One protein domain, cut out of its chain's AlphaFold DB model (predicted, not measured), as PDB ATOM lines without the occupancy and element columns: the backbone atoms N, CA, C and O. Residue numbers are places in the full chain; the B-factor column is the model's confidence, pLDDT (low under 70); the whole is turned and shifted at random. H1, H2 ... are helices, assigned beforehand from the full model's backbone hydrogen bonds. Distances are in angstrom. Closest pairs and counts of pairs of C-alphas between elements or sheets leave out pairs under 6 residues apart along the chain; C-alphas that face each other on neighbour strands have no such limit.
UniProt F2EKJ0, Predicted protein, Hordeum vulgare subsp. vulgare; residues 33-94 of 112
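Overview. This is residues 33 to 94 of the 112 residues of the protein "Predicted protein" of Hordeum vulgare subsp. vulgare (UniProt F2EKJ0). Two short helices, H4 and H5, run side by side in opposite ways as a helical hairpin, and this pair stands about perpendicular to the longest helix, H3. H2 packs on H4 near Phe 81, and H1 sits at the edge of this small rounded body. The 62 printed residues hold five named helices, H1 to H5 in order, and no named strand, an all helix class. The whole is compact, with a radius of gyration of the C-alphas of 10.0 A and spans of 23 by 21 by 20 A.

Along the chain. H3, residues 51 to 63, is 18.1 A long and begins with C-alpha 51 at (50.538, 44.037, 156.845). H4, residues 72 to 81, measures 14.4 A. H5, residues 87 to 93, measures 10.4 A and ends with C-alpha 93 at (57.563, 39.505, 141.994). H2 is residues 43 to 48, 8.6 A, and H1 residues 33 to 39, 9.6 A.

Arrangement. H3 touches H5 with residues 57 to 61 alone, about perpendicular at 77 degrees; the closest C-alphas, of Ala 60 and Val 93, are 6.4 A apart. H3 and H4 only just touch, with 3 pairs of C-alphas within 8 A. H4 touches H5 at a shallow tilt of 13 degrees, closest at the C-alphas of Leu 78 and Ile 90, 6.9 A. H2 touches H4, closest at the C-alphas of Thr 45 and Phe 81, 5.2 A. H2 and H3, a helical hairpin, only just touch, with 3 pairs. H1 touches no helix; it is near H3 and apart from H4 and H5. In H1 to H4 every O i to N i+4 pair is within hydrogen-bond range; in H5, 2 of 3 are.

Size, cuts and confidence. The C-alphas farthest apart, of Ala 35 and Glu 72, are 26.3 A apart. The printed part has no cut and no long link. Residues 33 to 41, 64 to 67 and 83 to 85 have pLDDT under 70.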
ATOM      1  N   MET A  33      40.157  42.345 145.379       52.78
ATOM      2  CA  MET A  33      41.471  41.863 145.821       52.78
ATOM      3  C   MET A  33      41.389  40.491 146.500       52.78
ATOM      4  O   MET A  33      42.266  39.666 146.264       52.78
ATOM      5  N   ASP A  34      40.342  40.223 147.286       55.03
ATOM      6  CA  ASP A  34      40.128  38.891 147.869       55.03
ATOM      7  C   ASP A  34      39.848  37.850 146.778       55.03
ATOM      8  O   ASP A  34      40.391  36.751 146.829       55.03
ATOM      9  N   ALA A  35      39.078  38.209 145.744       55.41
ATOM     10  CA  ALA A  35      38.806  37.333 144.605       55.41
ATOM     11  C   ALA A  35      40.073  36.979 143.802       55.41
ATOM     12  O   ALA A  35      40.225  35.842 143.364       55.41
ATOM     13  N   ILE A  36      41.001  37.925 143.638       56.88
ATOM     14  CA  ILE A  36      42.247  37.705 142.888       56.88
ATOM     15  C   ILE A  36      43.255  36.910 143.722       56.88
ATOM     16  O   ILE A  36      43.830  35.943 143.233       56.88
ATOM     17  N   LEU A  37      43.385  37.217 145.016       59.09
ATOM     18  CA  LEU A  37      44.206  36.418 145.932       59.09
ATOM     19  C   LEU A  37      43.656  35.000 146.143       59.09
ATOM     20  O   LEU A  37      44.436  34.084 146.406       59.09
ATOM     21  N   ALA A  38      42.336  34.816 146.034       56.47
ATOM     22  CA  ALA A  38      41.700  33.503 146.004       56.47
ATOM     23  C   ALA A  38      41.945  32.783 144.669       56.47
ATOM     24  O   ALA A  38      42.218  31.588 144.679       56.47
ATOM     25  N   SER A  39      41.920  33.502 143.539       57.88
ATOM     26  CA  SER A  39      42.259  32.948 142.219       57.88
ATOM     27  C   SER A  39      43.698  32.425 142.172       57.88
ATOM     28  O   SER A  39      43.939  31.348 141.632       57.88
ATOM     29  N   ASP A  40      44.635  33.147 142.791       61.88
ATOM     30  CA  ASP A  40      46.049  32.756 142.869       61.88
ATOM     31  C   ASP A  40      46.374  31.887 144.099       61.88
ATOM     32  O   ASP A  40      47.530  31.526 144.318       61.88
ATOM     33  N   ASN A  41      45.368  31.528 144.915       67.00
ATOM     34  CA  ASN A  41      45.516  30.749 146.154       67.00
ATOM     35  C   ASN A  41      46.665  31.254 147.056       67.00
ATOM     36  O   ASN A  41      47.434  30.472 147.617       67.00
ATOM     37  N   CYS A  42      46.794  32.576 147.161       75.19
ATOM     38  CA  CYS A  42      47.812  33.269 147.954       75.19
ATOM     39  C   CYS A  42      47.268  33.816 149.276       75.19
ATOM     40  O   CYS A  42      47.992  34.457 150.041       75.19
ATOM     41  N   TYR A  43      45.985  33.596 149.556       75.44
ATOM     42  CA  TYR A  43      45.286  34.227 150.666       75.44
ATOM     43  C   TYR A  43      45.921  33.937 152.034       75.44
ATOM     44  O   TYR A  43      46.141  34.872 152.811       75.44
ATOM     45  N   ASN A  44      46.281  32.681 152.336       75.31
ATOM     46  CA  ASN A  44      46.876  32.384 153.643       75.31
ATOM     47  C   ASN A  44      48.331  32.854 153.725       75.31
ATOM     48  O   ASN A  44      48.779  33.230 154.807       75.31
ATOM     49  N   THR A  45      49.043  32.920 152.594       77.69
ATOM     50  CA  THR A  45      50.374  33.548 152.526       77.69
ATOM     51  C   THR A  45      50.282  35.031 152.890       77.69
ATOM     52  O   THR A  45      51.003  35.504 153.767       77.69
ATOM     53  N   VAL A  46      49.335  35.757 152.286       79.69
ATOM     54  CA  VAL A  46      49.090  37.185 152.548       79.69
ATOM     55  C   VAL A  46      48.691  37.437 153.999       79.69
ATOM     56  O   VAL A  46      49.147  38.412 154.596       79.69
ATOM     57  N   LYS A  47      47.874  36.559 154.589       79.50
ATOM     58  CA  LYS A  47      47.520  36.644 156.013       79.50
ATOM     59  C   LYS A  47      48.653  36.263 156.961       79.50
ATOM     60  O   LYS A  47      48.668  36.737 158.092       79.50
ATOM     61  N   GLY A  48      49.553  35.381 156.535       75.94
ATOM     62  CA  GLY A  48      50.666  34.896 157.348       75.94
ATOM     63  C   GLY A  48      51.797  35.911 157.505       75.94
ATOM     64  O   GLY A  48      52.559  35.828 158.467       75.94
ATOM     65  N   VAL A  49      51.895  36.880 156.592       78.88
ATOM     66  CA  VAL A  49      52.926  37.922 156.615       78.88
ATOM     67  C   VAL A  49      52.418  39.226 157.247       78.88
ATOM     68  O   VAL A  49      51.220  39.517 157.228       78.88
ATOM     69  N   PRO A  50      53.316  40.069 157.788       81.12
ATOM     70  CA  PRO A  50      52.954  41.392 158.288       81.12
ATOM     71  C   PRO A  50      52.239  42.261 157.240       81.12
ATOM     72  O   PRO A  50      52.538  42.183 156.047       81.12
ATOM     73  N   SER A  51      51.366  43.163 157.699       78.81
ATOM     74  CA  SER A  51      50.538  44.037 156.845       78.81
ATOM     75  C   SER A  51      51.333  44.917 155.871       78.81
ATOM     76  O   SER A  51      50.871  45.211 154.768       78.81
ATOM     77  N   TRP A  52      52.543  45.333 156.254       82.69
ATOM     78  CA  TRP A  52      53.437  46.090 155.378       82.69
ATOM     79  C   TRP A  52      53.922  45.240 154.193       82.69
ATOM     80  O   TRP A  52      53.961  45.728 153.066       82.69
ATOM     81  N   CYS A  53      54.218  43.960 154.433       82.00
ATOM     82  CA  CYS A  53      54.734  43.033 153.431       82.00
ATOM     83  C   CYS A  53      53.620  42.540 152.501       82.00
ATOM     84  O   CYS A  53      53.771  42.583 151.282       82.00
ATOM     85  N   SER A  54      52.455  42.178 153.046       84.62
ATOM     86  CA  SER A  54      51.283  41.869 152.216       84.62
ATOM     87  C   SER A  54      50.878  43.055 151.343       84.62
ATOM     88  O   SER A  54      50.576  42.872 150.167       84.62
ATOM     89  N   GLY A  55      50.944  44.282 151.867       82.81
ATOM     90  CA  GLY A  55      50.688  45.492 151.088       82.81
ATOM     91  C   GLY A  55      51.637  45.667 149.896       82.81
ATOM     92  O   GLY A  55      51.175  46.004 148.804       82.81
ATOM     93  N   GLN A  56      52.938  45.416 150.084       86.19
ATOM     94  CA  GLN A  56      53.922  45.450 148.994       86.19
ATOM     95  C   GLN A  56      53.677  44.333 147.978       86.19
ATOM     96  O   GLN A  56      53.618  44.608 146.781       86.19
ATOM     97  N   PHE A  57      53.467  43.104 148.452       82.62
ATOM     98  CA  PHE A  57      53.215  41.935 147.610       82.62
ATOM     99  C   PHE A  57      52.005  42.128 146.703       82.62
ATOM    100  O   PHE A  57      52.102  41.967 145.490       82.62
ATOM    101  N   ILE A  58      50.879  42.556 147.277       80.75
ATOM    102  CA  ILE A  58      49.667  42.807 146.504       80.75
ATOM    103  C   ILE A  58      49.930  43.916 145.485       80.75
ATOM    104  O   ILE A  58      49.642  43.765 144.303       80.75
ATOM    105  N   ARG A  59      50.532  45.033 145.901       81.50
ATOM    106  CA  ARG A  59      50.787  46.146 144.979       81.50
ATOM    107  C   ARG A  59      51.710  45.743 143.819       81.50
ATOM    108  O   ARG A  59      51.477  46.180 142.693       81.50
ATOM    109  N   ALA A  60      52.705  44.899 144.080       82.69
ATOM    110  CA  ALA A  60      53.612  44.362 143.074       82.69
ATOM    111  C   ALA A  60      52.946  43.332 142.147       82.69
ATOM    112  O   ALA A  60      53.255  43.326 140.958       82.69
ATOM    113  N   LEU A  61      52.011  42.515 142.646       78.19
ATOM    114  CA  LEU A  61      51.239  41.581 141.816       78.19
ATOM    115  C   LEU A  61      50.395  42.314 140.768       78.19
ATOM    116  O   LEU A  61      50.380  41.929 139.604       78.19
ATOM    117  N   PHE A  62      49.731  43.402 141.161       74.81
ATOM    118  CA  PHE A  62      48.817  44.128 140.274       74.81
ATOM    119  C   PHE A  62      49.516  45.073 139.295       74.81
ATOM    120  O   PHE A  62      49.105  45.193 138.146       74.81
ATOM    121  N   ASN A  63      50.560  45.766 139.747       76.56
ATOM    122  CA  ASN A  63      51.219  46.807 138.955       76.56
ATOM    123  C   ASN A  63      52.585  46.371 138.394       76.56
ATOM    124  O   ASN A  63      53.270  47.157 137.731       76.56
ATOM    125  N   GLY A  64      52.994  45.134 138.685       65.38
ATOM    126  CA  GLY A  64      54.295  44.572 138.352       65.38
ATOM    127  C   GLY A  64      55.406  45.002 139.317       65.38
ATOM    128  O   GLY A  64      55.520  46.167 139.707       65.38
ATOM    129  N   ALA A  65      56.301  44.064 139.637       64.62
ATOM    130  CA  ALA A  65      57.432  44.284 140.546       64.62
ATOM    131  C   ALA A  65      58.444  45.339 140.063       64.62
ATOM    132  O   ALA A  65      59.164  45.923 140.866       64.62
ATOM    133  N   LYS A  66      58.482  45.633 138.754       66.62
ATOM    134  CA  LYS A  66      59.305  46.726 138.202       66.62
ATOM    135  C   LYS A  66      58.810  48.108 138.629       66.62
ATOM    136  O   LYS A  66      59.612  49.023 138.766       66.62
ATOM    137  N   SER A  67      57.501  48.248 138.817       68.81
ATOM    138  CA  SER A  67      56.848  49.507 139.181       68.81
ATOM    139  C   SER A  67      56.792  49.684 140.699       68.81
ATOM    140  O   SER A  67      56.827  50.804 141.198       68.81
ATOM    141  N   PHE A  68      56.709  48.569 141.432       73.19
ATOM    142  CA  PHE A  68      56.642  48.538 142.890       73.19
ATOM    143  C   PHE A  68      57.606  47.480 143.426       73.19
ATOM    144  O   PHE A  68      57.221  46.312 143.527       73.19
ATOM    145  N   PRO A  69      58.852  47.867 143.746       76.00
ATOM    146  CA  PRO A  69      59.817  46.936 144.305       76.00
ATOM    147  C   PRO A  69      59.346  46.456 145.680       76.00
ATOM    148  O   PRO A  69      58.835  47.237 146.486       76.00
ATOM    149  N   ILE A  70      59.523  45.160 145.925       82.31
ATOM    150  CA  ILE A  70      59.296  44.531 147.224       82.31
ATOM    151  C   ILE A  70      60.630  44.499 147.973       82.31
ATOM    152  O   ILE A  70      61.666  44.182 147.385       82.31
ATOM    153  N   ASP A  71      60.604  44.799 149.268       83.19
ATOM    154  CA  ASP A  71      61.769  44.652 150.138       83.19
ATOM    155  C   ASP A  71      62.241  43.193 150.209       83.19
ATOM    156  O   ASP A  71      61.445  42.259 150.326       83.19
ATOM    157  N   GLU A  72      63.558  42.984 150.235       80.44
ATOM    158  CA  GLU A  72      64.151  41.641 150.305       80.44
ATOM    159  C   GLU A  72      63.662  40.858 151.538       80.44
ATOM    160  O   GLU A  72      63.356  39.667 151.453       80.44
ATOM    161  N   SER A  73      63.486  41.542 152.671       79.56
ATOM    162  CA  SER A  73      62.933  40.963 153.901       79.56
ATOM    163  C   SER A  73      61.483  40.493 153.740       79.56
ATOM    164  O   SER A  73      61.100  39.474 154.316       79.56
ATOM    165  N   CYS A  74      60.682  41.185 152.926       80.56
ATOM    166  CA  CYS A  74      59.331  40.747 152.594       80.56
ATOM    167  C   CYS A  74      59.354  39.531 151.668       80.56
ATOM    168  O   CYS A  74      58.596  38.594 151.894       80.56
ATOM    169  N   CYS A  75      60.264  39.478 150.691       80.06
ATOM    170  CA  CYS A  75      60.424  38.300 149.838       80.06
ATOM    171  C   CYS A  75      60.806  37.041 150.633       80.06
ATOM    172  O   CYS A  75      60.272  35.964 150.363       80.06
ATOM    173  N   VAL A  76      61.661  37.170 151.654       80.38
ATOM    174  CA  VAL A  76      61.977  36.062 152.575       80.38
ATOM    175  C   VAL A  76      60.730  35.622 153.349       80.38
ATOM    176  O   VAL A  76      60.439  34.430 153.419       80.38
ATOM    177  N   LEU A  77      59.949  36.566 153.882       80.00
ATOM    178  CA  LEU A  77      58.706  36.256 154.597       80.00
ATOM    179  C   LEU A  77      57.666  35.591 153.689       80.00
ATOM    180  O   LEU A  77      57.067  34.592 154.080       80.00
ATOM    181  N   LEU A  78      57.478  36.092 152.471       79.88
ATOM    182  CA  LEU A  78      56.577  35.491 151.490       79.88
ATOM    183  C   LEU A  78      57.011  34.068 151.152       79.88
ATOM    184  O   LEU A  78      56.171  33.182 151.186       79.88
ATOM    185  N   ALA A  79      58.303  33.827 150.910       78.62
ATOM    186  CA  ALA A  79      58.829  32.487 150.648       78.62
ATOM    187  C   ALA A  79      58.621  31.525 151.834       78.62
ATOM    188  O   ALA A  79      58.331  30.350 151.636       78.62
ATOM    189  N   CYS A  80      58.718  32.026 153.066       75.38
ATOM    190  CA  CYS A  80      58.536  31.240 154.287       75.38
ATOM    191  C   CYS A  80      57.080  30.875 154.594       75.38
ATOM    192  O   CYS A  80      56.799  29.812 155.149       75.38
ATOM    193  N   PHE A  81      56.151  31.772 154.274       73.44
ATOM    194  CA  PHE A  81      54.716  31.561 154.465       73.44
ATOM    195  C   PHE A  81      54.014  31.139 153.172       73.44
ATOM    196  O   PHE A  81      52.786  31.038 153.165       73.44
ATOM    197  N   ALA A  82      54.786  30.885 152.111       70.44
ATOM    198  CA  ALA A  82      54.293  30.495 150.806       70.44
ATOM    199  C   ALA A  82      53.486  29.207 150.919       70.44
ATOM    200  O   ALA A  82      53.998  28.151 151.298       70.44
ATOM    201  N   GLU A  83      52.222  29.284 150.531       68.94
ATOM    202  CA  GLU A  83      51.493  28.087 150.149       68.94
ATOM    203  C   GLU A  83      52.057  27.571 148.822       68.94
ATOM    204  O   GLU A  83      52.462  28.356 147.962       68.94
ATOM    205  N   LEU A  84      52.068  26.247 148.639       65.44
ATOM    206  CA  LEU A  84      52.561  25.589 147.417       65.44
ATOM    207  C   LEU A  84      51.954  26.195 146.142       65.44
ATOM    208  O   LEU A  84      52.619  26.304 145.116       65.44
ATOM    209  N   THR A  85      50.702  26.630 146.232       68.50
ATOM    210  CA  THR A  85      49.939  27.259 145.154       68.50
ATOM    211  C   THR A  85      50.315  28.719 144.898       68.50
ATOM    212  O   THR A  85      50.169  29.182 143.774       68.50
ATOM    213  N   CYS A  86      50.856  29.423 145.895       75.38
ATOM    214  CA  CYS A  86      51.278  30.822 145.792       75.38
ATOM    215  C   CYS A  86      52.734  30.983 145.308       75.38
ATOM    216  O   CYS A  86      53.170  32.081 144.958       75.38
ATOM    217  N   GLY A  87      53.501  29.888 145.243       73.38
ATOM    218  CA  GLY A  87      54.891  29.882 144.775       73.38
ATOM    219  C   GLY A  87      55.121  30.604 143.433       73.38
ATOM    220  O   GLY A  87      56.014  31.450 143.370       73.38
ATOM    221  N   PRO A  88      54.320  30.357 142.376       74.00
ATOM    222  CA  PRO A  88      54.473  31.038 141.087       74.00
ATOM    223  C   PRO A  88      54.247  32.553 141.172       74.00
ATOM    224  O   PRO A  88      54.998  33.327 140.578       74.00
ATOM    225  N   ALA A  89      53.249  32.981 141.950       76.31
ATOM    226  CA  ALA A  89      52.939  34.391 142.159       76.31
ATOM    227  C   ALA A  89      54.076  35.097 142.912       76.31
ATOM    228  O   ALA A  89      54.505  36.175 142.508       76.31
ATOM    229  N   ILE A  90      54.641  34.455 143.940       78.06
ATOM    230  CA  ILE A  90      55.809  34.970 144.667       78.06
ATOM    231  C   ILE A  90      57.017  35.074 143.741       78.06
ATOM    232  O   ILE A  90      57.639  36.129 143.696       78.06
ATOM    233  N   LEU A  91      57.316  34.041 142.950       77.06
ATOM    234  CA  LEU A  91      58.445  34.053 142.013       77.06
ATOM    235  C   LEU A  91      58.318  35.127 140.923       77.06
ATOM    236  O   LEU A  91      59.329  35.588 140.395       77.06
ATOM    237  N   SER A  92      57.090  35.533 140.585       77.69
ATOM    238  CA  SER A  92      56.848  36.581 139.588       77.69
ATOM    239  C   SER A  92      57.257  37.979 140.069       77.69
ATOM    240  O   SER A  92      57.582  38.842 139.251       77.69
ATOM    241  N   VAL A  93      57.276  38.198 141.387       79.50
ATOM    242  CA  VAL A  93      57.563  39.505 141.994       79.50
ATOM    243  C   VAL A  93      58.834  39.527 142.836       79.50
ATOM    244  O   VAL A  93      59.493  40.561 142.933       79.50
ATOM    245  N   CYS A  94      59.194  38.387 143.412       78.69
ATOM    246  CA  CYS A  94      60.366  38.182 144.237       78.69
ATOM    247  C   CYS A  94      61.284  37.166 143.553       78.69
ATOM    248  O   CYS A  94      60.885  36.016 143.355       78.69
TER     249      CYS A  94